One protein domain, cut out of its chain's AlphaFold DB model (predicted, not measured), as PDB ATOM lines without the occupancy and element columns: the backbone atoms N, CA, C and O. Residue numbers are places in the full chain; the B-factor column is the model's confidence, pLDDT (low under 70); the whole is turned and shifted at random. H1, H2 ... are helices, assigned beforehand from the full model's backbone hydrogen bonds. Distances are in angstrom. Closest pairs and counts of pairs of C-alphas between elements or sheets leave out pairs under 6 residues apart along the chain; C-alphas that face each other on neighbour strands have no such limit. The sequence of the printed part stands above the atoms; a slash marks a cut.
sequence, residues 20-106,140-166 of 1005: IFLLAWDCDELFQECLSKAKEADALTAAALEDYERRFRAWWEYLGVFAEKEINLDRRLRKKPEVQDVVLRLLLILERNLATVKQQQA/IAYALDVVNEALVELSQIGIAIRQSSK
ATOM      1  N   ILE A  20      72.676 -16.516  88.812       78.44
ATOM      2  CA  ILE A  20      72.636 -15.207  88.135       78.44
ATOM      3  C   ILE A  20      73.753 -15.119  87.088       78.44
ATOM      4  O   ILE A  20      73.501 -14.657  85.978       78.44
ATOM      5  N   PHE A  21      74.961 -15.602  87.403       78.25
ATOM      6  CA  PHE A  21      76.087 -15.649  86.458       78.25
ATOM      7  C   PHE A  21      75.714 -16.371  85.152       78.25
ATOM      8  O   PHE A  21      76.013 -15.880  84.067       78.25
ATOM      9  N   LEU A  22      75.050 -17.529  85.248       76.38
ATOM     10  CA  LEU A  22      74.698 -18.340  84.078       76.38
ATOM     11  C   LEU A  22      73.609 -17.682  83.220       76.38
ATOM     12  O   LEU A  22      73.794 -17.561  82.012       76.38
ATOM     13  N   LEU A  23      72.520 -17.195  83.824       77.81
ATOM     14  CA  LEU A  23      71.448 -16.530  83.070       77.81
ATOM     15  C   LEU A  23      71.895 -15.192  82.469       77.81
ATOM     16  O   LEU A  23      71.492 -14.852  81.359       77.81
ATOM     17  N   ALA A  24      72.770 -14.448  83.154       81.69
ATOM     18  CA  ALA A  24      73.363 -13.239  82.592       81.69
ATOM     19  C   ALA A  24      74.283 -13.547  81.396       81.69
ATOM     20  O   ALA A  24      74.316 -12.759  80.454       81.69
ATOM     21  N   TRP A  25      74.998 -14.682  81.404       79.31
ATOM     22  CA  TRP A  25      75.777 -15.141  80.248       79.31
ATOM     23  C   TRP A  25      74.856 -15.489  79.074       79.31
ATOM     24  O   TRP A  25      75.056 -14.965  77.980       79.31
ATOM     25  N   ASP A  26      73.846 -16.340  79.285       78.75
ATOM     26  CA  ASP A  26      72.929 -16.763  78.212       78.75
ATOM     27  C   ASP A  26      72.161 -15.547  77.616       78.75
ATOM     28  O   ASP A  26      71.930 -15.495  76.407       78.75
ATOM     29  N   CYS A  27      71.875 -14.498  78.406       79.62
ATOM     30  CA  CYS A  27      71.363 -13.211  77.898       79.62
ATOM     31  C   CYS A  27      72.376 -12.426  77.038       79.62
ATOM     32  O   CYS A  27      71.987 -11.841  76.027       79.62
ATOM     33  N   ASP A  28      73.658 -12.385  77.421       82.00
ATOM     34  CA  ASP A  28      74.718 -11.673  76.681       82.00
ATOM     35  C   ASP A  28      74.979 -12.346  75.315       82.00
ATOM     36  O   ASP A  28      75.088 -11.656  74.301       82.00
ATOM     37  N   GLU A  29      74.962 -13.691  75.251       80.88
ATOM     38  CA  GLU A  29      74.978 -14.455  73.986       80.88
ATOM     39  C   GLU A  29      73.792 -14.061  73.080       80.88
ATOM     40  O   GLU A  29      73.989 -13.704  71.913       80.88
ATOM     41  N   LEU A  30      72.566 -14.053  73.624       78.12
ATOM     42  CA  LEU A  30      71.357 -13.691  72.874       78.12
ATOM     43  C   LEU A  30      71.383 -12.245  72.353       78.12
ATOM     44  O   LEU A  30      70.911 -12.000  71.239       78.12
ATOM     45  N   PHE A  31      71.955 -11.291  73.099       80.62
ATOM     46  CA  PHE A  31      72.148  -9.920  72.612       80.62
ATOM     47  C   PHE A  31      73.071  -9.872  71.385       80.62
ATOM     48  O   PHE A  31      72.708  -9.241  70.390       80.62
ATOM     49  N   GLN A  32      74.220 -10.560  71.400       81.75
ATOM     50  CA  GLN A  32      75.146 -10.571  70.253       81.75
ATOM     51  C   GLN A  32      74.535 -11.254  69.013       81.75
ATOM     52  O   GLN A  32      74.715 -10.791  67.880       81.75
ATOM     53  N   GLU A  33      73.754 -12.321  69.201       80.81
ATOM     54  CA  GLU A  33      73.020 -12.978  68.110       80.81
ATOM     55  C   GLU A  33      71.902 -12.100  67.523       80.81
ATOM     56  O   GLU A  33      71.710 -12.083  66.306       80.81
ATOM     57  N   CYS A  34      71.167 -11.352  68.353       78.94
ATOM     58  CA  CYS A  34      70.140 -10.423  67.869       78.94
ATOM     59  C   CYS A  34      70.766  -9.209  67.164       78.94
ATOM     60  O   CYS A  34      70.239  -8.745  66.153       78.94
ATOM     61  N   LEU A  35      71.905  -8.714  67.659       78.88
ATOM     62  CA  LEU A  35      72.648  -7.594  67.073       78.88
ATOM     63  C   LEU A  35      73.251  -7.920  65.708       78.88
ATOM     64  O   LEU A  35      73.153  -7.103  64.792       78.88
ATOM     65  N   SER A  36      73.876  -9.090  65.563       76.56
ATOM     66  CA  SER A  36      74.462  -9.515  64.284       76.56
ATOM     67  C   SER A  36      73.397  -9.623  63.189       76.56
ATOM     68  O   SER A  36      73.598  -9.085  62.104       76.56
ATOM     69  N   LYS A  37      72.229 -10.197  63.499       73.12
ATOM     70  CA  LYS A  37      71.090 -10.278  62.568       73.12
ATOM     71  C   LYS A  37      70.410  -8.936  62.304       73.12
ATOM     72  O   LYS A  37      70.085  -8.638  61.159       73.12
ATOM     73  N   ALA A  38      70.198  -8.106  63.328       70.19
ATOM     74  CA  ALA A  38      69.564  -6.799  63.147       70.19
ATOM     75  C   ALA A  38      70.368  -5.910  62.183       70.19
ATOM     76  O   ALA A  38      69.787  -5.251  61.326       70.19
ATOM     77  N   LYS A  39      71.706  -5.973  62.245       70.38
ATOM     78  CA  LYS A  39      72.617  -5.255  61.333       70.38
ATOM     79  C   LYS A  39      72.515  -5.683  59.864       70.38
ATOM     80  O   LYS A  39      72.925  -4.915  58.999       70.38
ATOM     81  N   GLU A  40      71.959  -6.860  59.582       66.06
ATOM     82  CA  GLU A  40      71.681  -7.343  58.222       66.06
ATOM     83  C   GLU A  40      70.244  -7.030  57.757       66.06
ATOM     84  O   GLU A  40      69.983  -7.044  56.554       66.06
ATOM     85  N   ALA A  41      69.320  -6.738  58.684       63.22
ATOM     86  CA  ALA A  41      67.880  -6.656  58.415       63.22
ATOM     87  C   ALA A  41      67.281  -5.239  58.519       63.22
ATOM     88  O   ALA A  41      66.556  -4.820  57.618       63.22
ATOM     89  N   ASP A  42      67.552  -4.502  59.602       67.25
ATOM     90  CA  ASP A  42      66.983  -3.171  59.851       67.25
ATOM     91  C   ASP A  42      67.857  -2.333  60.804       67.25
ATOM     92  O   ASP A  42      68.151  -2.712  61.939       67.25
ATOM     93  N   ALA A  43      68.216  -1.129  60.354       69.25
ATOM     94  CA  ALA A  43      69.047  -0.195  61.105       69.25
ATOM     95  C   ALA A  43      68.353   0.391  62.352       69.25
ATOM     96  O   ALA A  43      69.046   0.787  63.291       69.25
ATOM     97  N   LEU A  44      67.017   0.461  62.383       65.19
ATOM     98  CA  LEU A  44      66.269   1.055  63.497       65.19
ATOM     99  C   LEU A  44      66.229   0.118  64.713       65.19
ATOM    100  O   LEU A  44      66.612   0.516  65.815       65.19
ATOM    101  N   THR A  45      65.860  -1.147  64.507       67.62
ATOM    102  CA  THR A  45      65.939  -2.192  65.541       67.62
ATOM    103  C   THR A  45      67.382  -2.499  65.947       67.62
ATOM    104  O   THR A  45      67.634  -2.715  67.132       67.62
ATOM    105  N   ALA A  46      68.351  -2.433  65.022       72.56
ATOM    106  CA  ALA A  46      69.771  -2.544  65.366       72.56
ATOM    107  C   ALA A  46      70.227  -1.436  66.333       72.56
ATOM    108  O   ALA A  46      70.882  -1.736  67.330       72.56
ATOM    109  N   ALA A  47      69.848  -0.176  66.091       72.88
ATOM    110  CA  ALA A  47      70.209   0.945  66.963       72.88
ATOM    111  C   ALA A  47      69.584   0.840  68.368       72.88
ATOM    112  O   ALA A  47      70.241   1.172  69.357       72.88
ATOM    113  N   ALA A  48      68.343   0.345  68.473       73.19
ATOM    114  CA  ALA A  48      67.698   0.078  69.760       73.19
ATOM    115  C   ALA A  48      68.417  -1.043  70.534       73.19
ATOM    116  O   ALA A  48      68.785  -0.858  71.696       73.19
ATOM    117  N   LEU A  49      68.702  -2.170  69.871       76.50
ATOM    118  CA  LEU A  49      69.441  -3.288  70.463       76.50
ATOM    119  C   LEU A  49      70.868  -2.895  70.880       76.50
ATOM    120  O   LEU A  49      71.338  -3.371  71.909       76.50
ATOM    121  N   GLU A  50      71.548  -2.002  70.149       76.75
ATOM    122  CA  GLU A  50      72.877  -1.500  70.539       76.75
ATOM    123  C   GLU A  50      72.846  -0.617  71.793       76.75
ATOM    124  O   GLU A  50      73.843  -0.552  72.512       76.75
ATOM    125  N   ASP A  51      71.736   0.069  72.085       75.56
ATOM    126  CA  ASP A  51      71.590   0.783  73.356       75.56
ATOM    127  C   ASP A  51      71.164  -0.149  74.496       75.56
ATOM    128  O   ASP A  51      71.657  -0.011  75.614       75.56
ATOM    129  N   TYR A  52      70.325  -1.150  74.227       77.44
ATOM    130  CA  TYR A  52      69.944  -2.159  75.219       77.44
ATOM    131  C   TYR A  52      71.134  -3.030  75.650       77.44
ATOM    132  O   TYR A  52      71.347  -3.211  76.848       77.44
ATOM    133  N   GLU A  53      71.970  -3.479  74.710       79.81
ATOM    134  CA  GLU A  53      73.211  -4.213  74.997       79.81
ATOM    135  C   GLU A  53      74.209  -3.352  75.792       79.81
ATOM    136  O   GLU A  53      74.769  -3.802  76.795       79.81
ATOM    137  N   ARG A  54      74.343  -2.066  75.442       76.56
ATOM    138  CA  ARG A  54      75.174  -1.095  76.173       76.56
ATOM    139  C   ARG A  54      74.690  -0.881  77.609       76.56
ATOM    140  O   ARG A  54      75.511  -0.843  78.527       76.56
ATOM    141  N   ARG A  55      73.372  -0.766  77.820       74.25
ATOM    142  CA  ARG A  55      72.752  -0.678  79.155       74.25
ATOM    143  C   ARG A  55      72.947  -1.969  79.952       74.25
ATOM    144  O   ARG A  55      73.288  -1.895  81.131       74.25
ATOM    145  N   PHE A  56      72.792  -3.134  79.321       78.81
ATOM    146  CA  PHE A  56      72.994  -4.438  79.956       78.81
ATOM    147  C   PHE A  56      74.457  -4.657  80.372       78.81
ATOM    148  O   PHE A  56      74.715  -5.055  81.511       78.81
ATOM    149  N   ARG A  57      75.423  -4.292  79.514       78.25
ATOM    150  CA  ARG A  57      76.855  -4.293  79.856       78.25
ATOM    151  C   ARG A  57      77.157  -3.366  81.029       78.25
ATOM    152  O   ARG A  57      77.780  -3.788  82.001       78.25
ATOM    153  N   ALA A  58      76.663  -2.128  80.982       71.69
ATOM    154  CA  ALA A  58      76.834  -1.179  82.078       71.69
ATOM    155  C   ALA A  58      76.238  -1.704  83.399       71.69
ATOM    156  O   ALA A  58      76.846  -1.521  84.452       71.69
ATOM    157  N   TRP A  59      75.091  -2.393  83.356       82.00
ATOM    158  CA  TRP A  59      74.478  -3.035  84.521       82.00
ATOM    159  C   TRP A  59      75.350  -4.159  85.103       82.00
ATOM    160  O   TRP A  59      75.622  -4.150  86.311       82.00
ATOM    161  N   TRP A  60      75.835  -5.095  84.276       76.81
ATOM    162  CA  TRP A  60      76.616  -6.220  84.795       76.81
ATOM    163  C   TRP A  60      78.014  -5.803  85.270       76.81
ATOM    164  O   TRP A  60      78.472  -6.329  86.289       76.81
ATOM    165  N   GLU A  61      78.655  -4.813  84.627       72.12
ATOM    166  CA  GLU A  61      79.902  -4.187  85.109       72.12
ATOM    167  C   GLU A  61      79.689  -3.480  86.461       72.12
ATOM    168  O   GLU A  61      80.495  -3.613  87.382       72.12
ATOM    169  N   TYR A  62      78.586  -2.739  86.611       67.50
ATOM    170  CA  TYR A  62      78.270  -1.967  87.820       67.50
ATOM    171  C   TYR A  62      78.014  -2.854  89.049       67.50
ATOM    172  O   TYR A  62      78.301  -2.448  90.181       67.50
ATOM    173  N   LEU A  63      77.484  -4.064  88.841       68.75
ATOM    174  CA  LEU A  63      77.263  -5.051  89.900       68.75
ATOM    175  C   LEU A  63      78.384  -6.090  90.041       68.75
ATOM    176  O   LEU A  63      78.450  -6.727  91.094       68.75
ATOM    177  N   GLY A  64      79.260  -6.243  89.047       67.50
ATOM    178  CA  GLY A  64      80.286  -7.284  89.005       67.50
ATOM    179  C   GLY A  64      79.687  -8.688  88.931       67.50
ATOM    180  O   GLY A  64      80.002  -9.540  89.761       67.50
ATOM    181  N   VAL A  65      78.785  -8.926  87.973       75.12
ATOM    182  CA  VAL A  65      78.154 -10.249  87.791       75.12
ATOM    183  C   VAL A  65      79.197 -11.298  87.392       75.12
ATOM    184  O   VAL A  65      79.273 -12.343  88.031       75.12
ATOM    185  N   PHE A  66      80.053 -10.979  86.414       70.12
ATOM    186  CA  PHE A  66      81.129 -11.853  85.921       70.12
ATOM    187  C   PHE A  66      82.479 -11.670  86.643       70.12
ATOM    188  O   PHE A  66      83.513 -12.144  86.165       70.12
ATOM    189  N   ALA A  67      82.479 -10.986  87.792       64.50
ATOM    190  CA  ALA A  67      83.667 -10.806  88.625       64.50
ATOM    191  C   ALA A  67      84.113 -12.129  89.284       64.50
ATOM    192  O   ALA A  67      83.404 -13.137  89.262       64.50
ATOM    193  N   GLU A  68      85.293 -12.123  89.907       63.12
ATOM    194  CA  GLU A  68      85.862 -13.306  90.562       63.12
ATOM    195  C   GLU A  68      84.929 -13.926  91.621       63.12
ATOM    196  O   GLU A  68      84.145 -13.236  92.279       63.12
ATOM    197  N   LYS A  69      85.054 -15.247  91.825       57.72
ATOM    198  CA  LYS A  69      84.161 -16.102  92.646       57.72
ATOM    199  C   LYS A  69      84.062 -15.733  94.134       57.72
ATOM    200  O   LYS A  69      83.309 -16.350  94.885       57.72
ATOM    201  N   GLU A  70      84.832 -14.746  94.571       55.62
ATOM    202  CA  GLU A  70      84.837 -14.160  95.913       55.62
ATOM    203  C   GLU A  70      83.917 -12.924  96.006       55.62
ATOM    204  O   GLU A  70      83.391 -12.621  97.075       55.62
ATOM    205  N   ILE A  71      83.693 -12.228  94.882       61.50
ATOM    206  CA  ILE A  71      83.092 -10.884  94.795       61.50
ATOM    207  C   ILE A  71      81.791 -10.878  93.957       61.50
ATOM    208  O   ILE A  71      81.013  -9.925  94.060       61.50
ATOM    209  N   ASN A  72      81.535 -11.931  93.168       72.38
ATOM    210  CA  ASN A  72      80.396 -12.043  92.248       72.38
ATOM    211  C   ASN A  72      79.007 -11.810  92.891       72.38
ATOM    212  O   ASN A  72      78.802 -11.932  94.106       72.38
ATOM    213  N   LEU A  73      78.030 -11.439  92.055       72.00
ATOM    214  CA  LEU A  73      76.699 -11.037  92.528       72.00
ATOM    215  C   LEU A  73      75.950 -12.173  93.252       72.00
ATOM    216  O   LEU A  73      75.312 -11.913  94.270       72.00
ATOM    217  N   ASP A  74      76.090 -13.425  92.805       71.50
ATOM    218  CA  ASP A  74      75.489 -14.593  93.467       71.50
ATOM    219  C   ASP A  74      76.020 -14.803  94.895       71.50
ATOM    220  O   ASP A  74      75.235 -14.966  95.830       71.50
ATOM    221  N   ARG A  75      77.341 -14.741  95.123       69.69
ATOM    222  CA  ARG A  75      77.917 -14.871  96.476       69.69
ATOM    223  C   ARG A  75      77.529 -13.695  97.374       69.69
ATOM    224  O   ARG A  75      77.323 -13.901  98.569       69.69
ATOM    225  N   ARG A  76      77.349 -12.495  96.807       67.38
ATOM    226  CA  ARG A  76      76.833 -11.308  97.518       67.38
ATOM    227  C   ARG A  76      75.351 -11.412  97.896       67.38
ATOM    228  O   ARG A  76      74.972 -10.868  98.930       67.38
ATOM    229  N   LEU A  77      74.524 -12.078  97.087       65.81
ATOM    230  CA  LEU A  77      73.087 -12.259  97.341       65.81
ATOM    231  C   LEU A  77      72.743 -13.586  98.042       65.81
ATOM    232  O   LEU A  77      71.605 -13.767  98.460       65.81
ATOM    233  N   ARG A  78      73.717 -14.475  98.280       67.88
ATOM    234  CA  ARG A  78      73.526 -15.791  98.925       67.88
ATOM    235  C   ARG A  78      72.816 -15.757 100.291       67.88
ATOM    236  O   ARG A  78      72.097 -16.696 100.610       67.88
ATOM    237  N   LYS A  79      72.997 -14.697 101.094       55.53
ATOM    238  CA  LYS A  79      72.277 -14.483 102.376       55.53
ATOM    239  C   LYS A  79      70.940 -13.710 102.208       55.53
ATOM    240  O   LYS A  79      70.344 -13.320 103.204       55.53
ATOM    241  N   LYS A  80      70.474 -13.449 100.975       67.38
ATOM    242  CA  LYS A  80      69.257 -12.673 100.630       67.38
ATOM    243  C   LYS A  80      68.513 -13.268  99.408       67.38
ATOM    244  O   LYS A  80      68.511 -12.651  98.339       67.38
ATOM    245  N   PRO A  81      67.862 -14.441  99.549       67.62
ATOM    246  CA  PRO A  81      67.246 -15.160  98.427       67.62
ATOM    247  C   PRO A  81      66.128 -14.375  97.724       67.62
ATOM    248  O   PRO A  81      65.984 -14.496  96.515       67.62
ATOM    249  N   GLU A  82      65.391 -13.521  98.439       61.69
ATOM    250  CA  GLU A  82      64.323 -12.670  97.881       61.69
ATOM    251  C   GLU A  82      64.838 -11.746  96.762       61.69
ATOM    252  O   GLU A  82      64.266 -11.675  95.678       61.69
ATOM    253  N   VAL A  83      65.968 -11.071  97.000       68.62
ATOM    254  CA  VAL A  83      66.592 -10.173  96.014       68.62
ATOM    255  C   VAL A  83      67.246 -10.977  94.885       68.62
ATOM    256  O   VAL A  83      67.272 -10.518  93.744       68.62
ATOM    257  N   GLN A  84      67.746 -12.183  95.181       71.38
ATOM    258  CA  GLN A  84      68.268 -13.093  94.161       71.38
ATOM    259  C   GLN A  84      67.152 -13.534  93.197       71.38
ATOM    260  O   GLN A  84      67.327 -13.431  91.989       71.38
ATOM    261  N   ASP A  85      65.992 -13.942  93.719       68.56
ATOM    262  CA  ASP A  85      64.819 -14.369  92.945       68.56
ATOM    263  C   ASP A  85      64.281 -13.255  92.028       68.56
ATOM    264  O   ASP A  85      64.074 -13.493  90.840       68.56
ATOM    265  N   VAL A  86      64.157 -12.009  92.506       70.25
ATOM    266  CA  VAL A  86      63.725 -10.890  91.640       70.25
ATOM    267  C   VAL A  86      64.710 -10.644  90.484       70.25
ATOM    268  O   VAL A  86      64.281 -10.471  89.343       70.25
ATOM    269  N   VAL A  87      66.027 -10.686  90.735       75.69
ATOM    270  CA  VAL A  87      67.040 -10.543  89.669       75.69
ATOM    271  C   VAL A  87      66.990 -11.719  88.686       75.69
ATOM    272  O   VAL A  87      67.056 -11.502  87.477       75.69
ATOM    273  N   LEU A  88      66.815 -12.951  89.175       77.44
ATOM    274  CA  LEU A  88      66.665 -14.145  88.335       77.44
ATOM    275  C   LEU A  88      65.413 -14.061  87.446       77.44
ATOM    276  O   LEU A  88      65.500 -14.326  86.249       77.44
ATOM    277  N   ARG A  89      64.266 -13.635  87.990       70.69
ATOM    278  CA  ARG A  89      63.016 -13.449  87.230       70.69
ATOM    279  C   ARG A  89      63.166 -12.413  86.119       70.69
ATOM    280  O   ARG A  89      62.735 -12.673  85.000       70.69
ATOM    281  N   LEU A  90      63.801 -11.274  86.397       72.19
ATOM    282  CA  LEU A  90      64.037 -10.237  85.386       72.19
ATOM    283  C   LEU A  90      64.987 -10.708  84.275       72.19
ATOM    284  O   LEU A  90      64.742 -10.408  83.109       72.19
ATOM    285  N   LEU A  91      66.013 -11.504  84.598       77.50
ATOM    286  CA  LEU A  91      66.873 -12.131  83.586       77.50
ATOM    287  C   LEU A  91      66.124 -13.178  82.744       77.50
ATOM    288  O   LEU A  91      66.304 -13.207  81.534       77.50
ATOM    289  N   LEU A  92      65.230 -13.978  83.333       77.06
ATOM    290  CA  LEU A  92      64.387 -14.927  82.585       77.06
ATOM    291  C   LEU A  92      63.372 -14.218  81.664       77.06
ATOM    292  O   LEU A  92      63.073 -14.703  80.571       77.06
ATOM    293  N   ILE A  93      62.849 -13.059  82.079       76.44
ATOM    294  CA  ILE A  93      62.009 -12.195  81.231       76.44
ATOM    295  C   ILE A  93      62.838 -11.639  80.062       76.44
ATOM    296  O   ILE A  93      62.375 -11.663  78.919       76.44
ATOM    297  N   LEU A  94      64.066 -11.190  80.326       79.31
ATOM    298  CA  LEU A  94      64.998 -10.682  79.318       79.31
ATOM    299  C   LEU A  94      65.364 -11.771  78.290       79.31
ATOM    300  O   LEU A  94      65.162 -11.569  77.093       79.31
ATOM    301  N   GLU A  95      65.790 -12.953  78.752       83.12
ATOM    302  CA  GLU A  95      66.101 -14.134  77.928       83.12
ATOM    303  C   GLU A  95      64.932 -14.492  76.994       83.12
ATOM    304  O   GLU A  95      65.104 -14.608  75.777       83.12
ATOM    305  N   ARG A  96      63.713 -14.606  77.543       78.94
ATOM    306  CA  ARG A  96      62.513 -15.006  76.792       78.94
ATOM    307  C   ARG A  96      62.134 -14.012  75.692       78.94
ATOM    308  O   ARG A  96      61.727 -14.431  74.603       78.94
ATOM    309  N   ASN A  97      62.249 -12.710  75.950       77.00
ATOM    310  CA  ASN A  97      61.926 -11.693  74.948       77.00
ATOM    311  C   ASN A  97      63.017 -11.583  73.872       77.00
ATOM    312  O   ASN A  97      62.686 -11.556  72.686       77.00
ATOM    313  N   LEU A  98      64.305 -11.662  74.237       78.94
ATOM    314  CA  LEU A  98      65.404 -11.737  73.262       78.94
ATOM    315  C   LEU A  98      65.292 -12.988  72.371       78.94
ATOM    316  O   LEU A  98      65.428 -12.897  71.151       78.94
ATOM    317  N   ALA A  99      64.943 -14.143  72.943       80.69
ATOM    318  CA  ALA A  99      64.668 -15.359  72.178       80.69
ATOM    319  C   ALA A  99      63.479 -15.194  71.207       80.69
ATOM    320  O   ALA A  99      63.508 -15.742  70.104       80.69
ATOM    321  N   THR A 100      62.465 -14.403  71.574       78.19
ATOM    322  CA  THR A 100      61.313 -14.090  70.709       78.19
ATOM    323  C   THR A 100      61.722 -13.182  69.539       78.19
ATOM    324  O   THR A 100      61.372 -13.475  68.393       78.19
ATOM    325  N   VAL A 101      62.545 -12.153  69.782       77.50
ATOM    326  CA  VAL A 101      63.142 -11.310  68.723       77.50
ATOM    327  C   VAL A 101      63.995 -12.160  67.768       77.50
ATOM    328  O   VAL A 101      63.782 -12.122  66.555       77.50
ATOM    329  N   LYS A 102      64.884 -13.012  68.303       78.56
ATOM    330  CA  LYS A 102      65.738 -13.940  67.534       78.56
ATOM    331  C   LYS A 102      64.943 -14.889  66.629       78.56
ATOM    332  O   LYS A 102      65.419 -15.224  65.540       78.56
ATOM    333  N   GLN A 103      63.772 -15.351  67.078       76.88
ATOM    334  CA  GLN A 103      62.887 -16.229  66.301       76.88
ATOM    335  C   GLN A 103      62.170 -15.474  65.178       76.88
ATOM    336  O   GLN A 103      62.137 -15.958  64.049       76.88
ATOM    337  N   GLN A 104      61.645 -14.275  65.439       70.12
ATOM    338  CA  GLN A 104      60.919 -13.513  64.415       70.12
ATOM    339  C   GLN A 104      61.856 -12.957  63.330       70.12
ATOM    340  O   GLN A 104      61.521 -13.038  62.149       70.12
ATOM    341  N   GLN A 105      63.081 -12.554  63.691       66.81
ATOM    342  CA  GLN A 105      64.161 -12.253  62.734       66.81
ATOM    343  C   GLN A 105      64.584 -13.461  61.871       66.81
ATOM    344  O   GLN A 105      65.224 -13.281  60.838       66.81
ATOM    345  N   ALA A 106      64.273 -14.695  62.283       60.03
ATOM    346  CA  ALA A 106      64.533 -15.899  61.489       60.03
ATOM    347  C   ALA A 106      63.350 -16.293  60.582       60.03
ATOM    348  O   ALA A 106      63.558 -16.992  59.596       60.03
ATOM    349  N   ILE A 140      57.561  -7.754  67.526       67.06
ATOM    350  CA  ILE A 140      58.958  -7.347  67.743       67.06
ATOM    351  C   ILE A 140      59.030  -6.059  68.577       67.06
ATOM    352  O   ILE A 140      59.817  -6.007  69.515       67.06
ATOM    353  N   ALA A 141      58.214  -5.041  68.273       67.69
ATOM    354  CA  ALA A 141      58.174  -3.795  69.044       67.69
ATOM    355  C   ALA A 141      57.783  -4.059  70.507       67.69
ATOM    356  O   ALA A 141      58.540  -3.701  71.400       67.69
ATOM    357  N   TYR A 142      56.708  -4.819  70.744       71.50
ATOM    358  CA  TYR A 142      56.302  -5.219  72.097       71.50
ATOM    359  C   TYR A 142      57.416  -5.973  72.850       71.50
ATOM    360  O   TYR A 142      57.679  -5.699  74.018       71.50
ATOM    361  N   ALA A 143      58.127  -6.892  72.183       71.19
ATOM    362  CA  ALA A 143      59.258  -7.590  72.796       71.19
ATOM    363  C   ALA A 143      60.441  -6.652  73.116       71.19
ATOM    364  O   ALA A 143      61.125  -6.864  74.116       71.19
ATOM    365  N   LEU A 144      60.683  -5.614  72.306       73.31
ATOM    366  CA  LEU A 144      61.712  -4.596  72.557       73.31
ATOM    367  C   LEU A 144      61.320  -3.636  73.694       73.31
ATOM    368  O   LEU A 144      62.179  -3.287  74.504       73.31
ATOM    369  N   ASP A 145      60.039  -3.280  73.811       70.44
ATOM    370  CA  ASP A 145      59.517  -2.463  74.912       70.44
ATOM    371  C   ASP A 145      59.656  -3.201  76.256       70.44
ATOM    372  O   ASP A 145      60.237  -2.662  77.201       70.44
ATOM    373  N   VAL A 146      59.269  -4.483  76.320       70.12
ATOM    374  CA  VAL A 146      59.442  -5.324  77.523       70.12
ATOM    375  C   VAL A 146      60.926  -5.566  77.853       70.12
ATOM    376  O   VAL A 146      61.296  -5.637  79.026       70.12
ATOM    377  N   VAL A 147      61.818  -5.639  76.852       75.12
ATOM    378  CA  VAL A 147      63.281  -5.651  77.078       75.12
ATOM    379  C   VAL A 147      63.754  -4.333  77.704       75.12
ATOM    380  O   VAL A 147      64.554  -4.358  78.642       75.12
ATOM    381  N   ASN A 148      63.256  -3.185  77.239       73.06
ATOM    382  CA  ASN A 148      63.582  -1.882  77.817       73.06
ATOM    383  C   ASN A 148      63.088  -1.754  79.269       73.06
ATOM    384  O   ASN A 148      63.856  -1.305  80.121       73.06
ATOM    385  N   GLU A 149      61.862  -2.189  79.572       71.25
ATOM    386  CA  GLU A 149      61.318  -2.213  80.938       71.25
ATOM    387  C   GLU A 149      62.132  -3.125  81.866       71.25
ATOM    388  O   GLU A 149      62.573  -2.689  82.932       71.25
ATOM    389  N   ALA A 150      62.434  -4.358  81.440       72.44
ATOM    390  CA  ALA A 150      63.245  -5.290  82.223       72.44
ATOM    391  C   ALA A 150      64.650  -4.731  82.525       72.44
ATOM    392  O   ALA A 150      65.153  -4.883  83.641       72.44
ATOM    393  N   LEU A 151      65.280  -4.036  81.568       72.19
ATOM    394  CA  LEU A 151      66.568  -3.363  81.775       72.19
ATOM    395  C   LEU A 151      66.465  -2.149  82.711       72.19
ATOM    396  O   LEU A 151      67.389  -1.908  83.496       72.19
ATOM    397  N   VAL A 152      65.360  -1.399  82.667       69.94
ATOM    398  CA  VAL A 152      65.093  -0.300  83.608       69.94
ATOM    399  C   VAL A 152      64.972  -0.845  85.032       69.94
ATOM    400  O   VAL A 152      65.703  -0.376  85.908       69.94
ATOM    401  N   GLU A 153      64.170  -1.884  85.263       70.88
ATOM    402  CA  GLU A 153      64.018  -2.510  86.586       70.88
ATOM    403  C   GLU A 153      65.321  -3.134  87.106       70.88
ATOM    404  O   GLU A 153      65.725  -2.877  88.245       70.88
ATOM    405  N   LEU A 154      66.061  -3.860  86.258       71.69
ATOM    406  CA  LEU A 154      67.397  -4.368  86.598       71.69
ATOM    407  C   LEU A 154      68.346  -3.235  87.027       71.69
ATOM    408  O   LEU A 154      69.102  -3.397  87.993       71.69
ATOM    409  N   SER A 155      68.291  -2.074  86.363       70.62
ATOM    410  CA  SER A 155      69.103  -0.905  86.726       70.62
ATOM    411  C   SER A 155      68.688  -0.283  88.066       70.62
ATOM    412  O   SER A 155      69.559   0.018  88.887       70.62
ATOM    413  N   GLN A 156      67.384  -0.167  88.344       66.31
ATOM    414  CA  GLN A 156      66.859   0.353  89.611       66.31
ATOM    415  C   GLN A 156      67.242  -0.550  90.790       66.31
ATOM    416  O   GLN A 156      67.786  -0.077  91.793       66.31
ATOM    417  N   ILE A 157      67.060  -1.865  90.641       68.12
ATOM    418  CA  ILE A 157      67.458  -2.864  91.639       68.12
ATOM    419  C   ILE A 157      68.980  -2.862  91.830       68.12
ATOM    420  O   ILE A 157      69.460  -2.898  92.965       68.12
ATOM    421  N   GLY A 158      69.762  -2.734  90.755       64.12
ATOM    422  CA  GLY A 158      71.217  -2.609  90.843       64.12
ATOM    423  C   GLY A 158      71.669  -1.380  91.642       64.12
ATOM    424  O   GLY A 158      72.573  -1.468  92.483       64.12
ATOM    425  N   ILE A 159      70.990  -0.246  91.454       61.50
ATOM    426  CA  ILE A 159      71.193   0.973  92.243       61.50
ATOM    427  C   ILE A 159      70.813   0.736  93.716       61.50
ATOM    428  O   ILE A 159      71.599   1.089  94.596       61.50
ATOM    429  N   ALA A 160      69.678   0.094  94.009       56.22
ATOM    430  CA  ALA A 160      69.246  -0.218  95.378       56.22
ATOM    431  C   ALA A 160      70.208  -1.178  96.112       56.22
ATOM    432  O   ALA A 160      70.543  -0.966  97.284       56.22
ATOM    433  N   ILE A 161      70.744  -2.186  95.414       63.62
ATOM    434  CA  ILE A 161      71.783  -3.097  95.926       63.62
ATOM    435  C   ILE A 161      73.075  -2.327  96.262       63.62
ATOM    436  O   ILE A 161      73.721  -2.612  97.276       63.62
ATOM    437  N   ARG A 162      73.468  -1.325  95.458       63.19
ATOM    438  CA  ARG A 162      74.647  -0.484  95.754       63.19
ATOM    439  C   ARG A 162      74.380   0.527  96.879       63.19
ATOM    440  O   ARG A 162      75.268   0.736  97.700       63.19
ATOM    441  N   GLN A 163      73.179   1.103  96.969       56.41
ATOM    442  CA  GLN A 163      72.803   2.032  98.045       56.41
ATOM    443  C   GLN A 163      72.727   1.335  99.410       56.41
ATOM    444  O   GLN A 163      73.372   1.783 100.352       56.41
ATOM    445  N   SER A 164      72.045   0.191  99.508       54.81
ATOM    446  CA  SER A 164      72.025  -0.620 100.740       54.81
ATOM    447  C   SER A 164      73.420  -1.116 101.154       54.81
ATOM    448  O   SER A 164      73.688  -1.290 102.340       54.81
ATOM    449  N   SER A 165      74.351  -1.252 100.202       59.34
ATOM    450  CA  SER A 165      75.761  -1.558 100.482       59.34
ATOM    451  C   SER A 165      76.573  -0.379 101.052       59.34
ATOM    452  O   SER A 165      77.648  -0.644 101.594       59.34
ATOM    453  N   LYS A 166      76.115   0.886 100.956       54.94
ATOM    454  CA  LYS A 166      76.841   2.060 101.499       54.94
ATOM    455  C   LYS A 166      76.910   2.056 103.030       54.94
ATOM    456  O   LYS A 166      77.931   2.443 103.585       54.94
TER     457      LYS A 166
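AT A GLANCE: This is residues 20 to 106 and 140 to 166 of the 1005 residues of an uncharacterized protein of Lentithecium fluviatile CBS 122367 (UniProt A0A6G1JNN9). Four long helices, H1, H2, H4 and H5, stand side by side in an up-and-down bundle, each running against the one before, with short H3 at one end. The 114 printed residues, all helix by class, have five named helices, H1 to H5; the whole is compact, radius of gyration of the C-alphas 14.4 A, spanning 44 by 24 by 20 A.

HOW THE PARTS SIT: Find H1, residues 20 to 41, and H2, residues 43 to 63, a hairpin; the closest C-alphas, Ala 38 and Ala 46, are 4.8 A apart. H3 is residues 73 to 77. H4, residues 81 to 106, touches H1, closest C-alphas Cys 27 and Glu 95, 5.3 A. H5, residues 140 to 164, touches H2, closest C-alphas Trp 59 and Ser 155, 6.2 A. Every O i to N i+4 pair is within hydrogen-bond range in H2, H3, H4 and H5; in H1, 17 of 18.

IN THESE COORDINATES: From C-alpha 20 at (72.636, -15.207, 88.135), H1 runs 31.3 A; H5 runs 36.1 A to C-alpha 164 at (72.025, -0.620, 100.740).

THE WHOLE: Residues 107 to 139 are cut out, a 12.0 A gap between C-alphas 106 and 140; pLDDT is under 70 in 40 residues, among them 156 to 166.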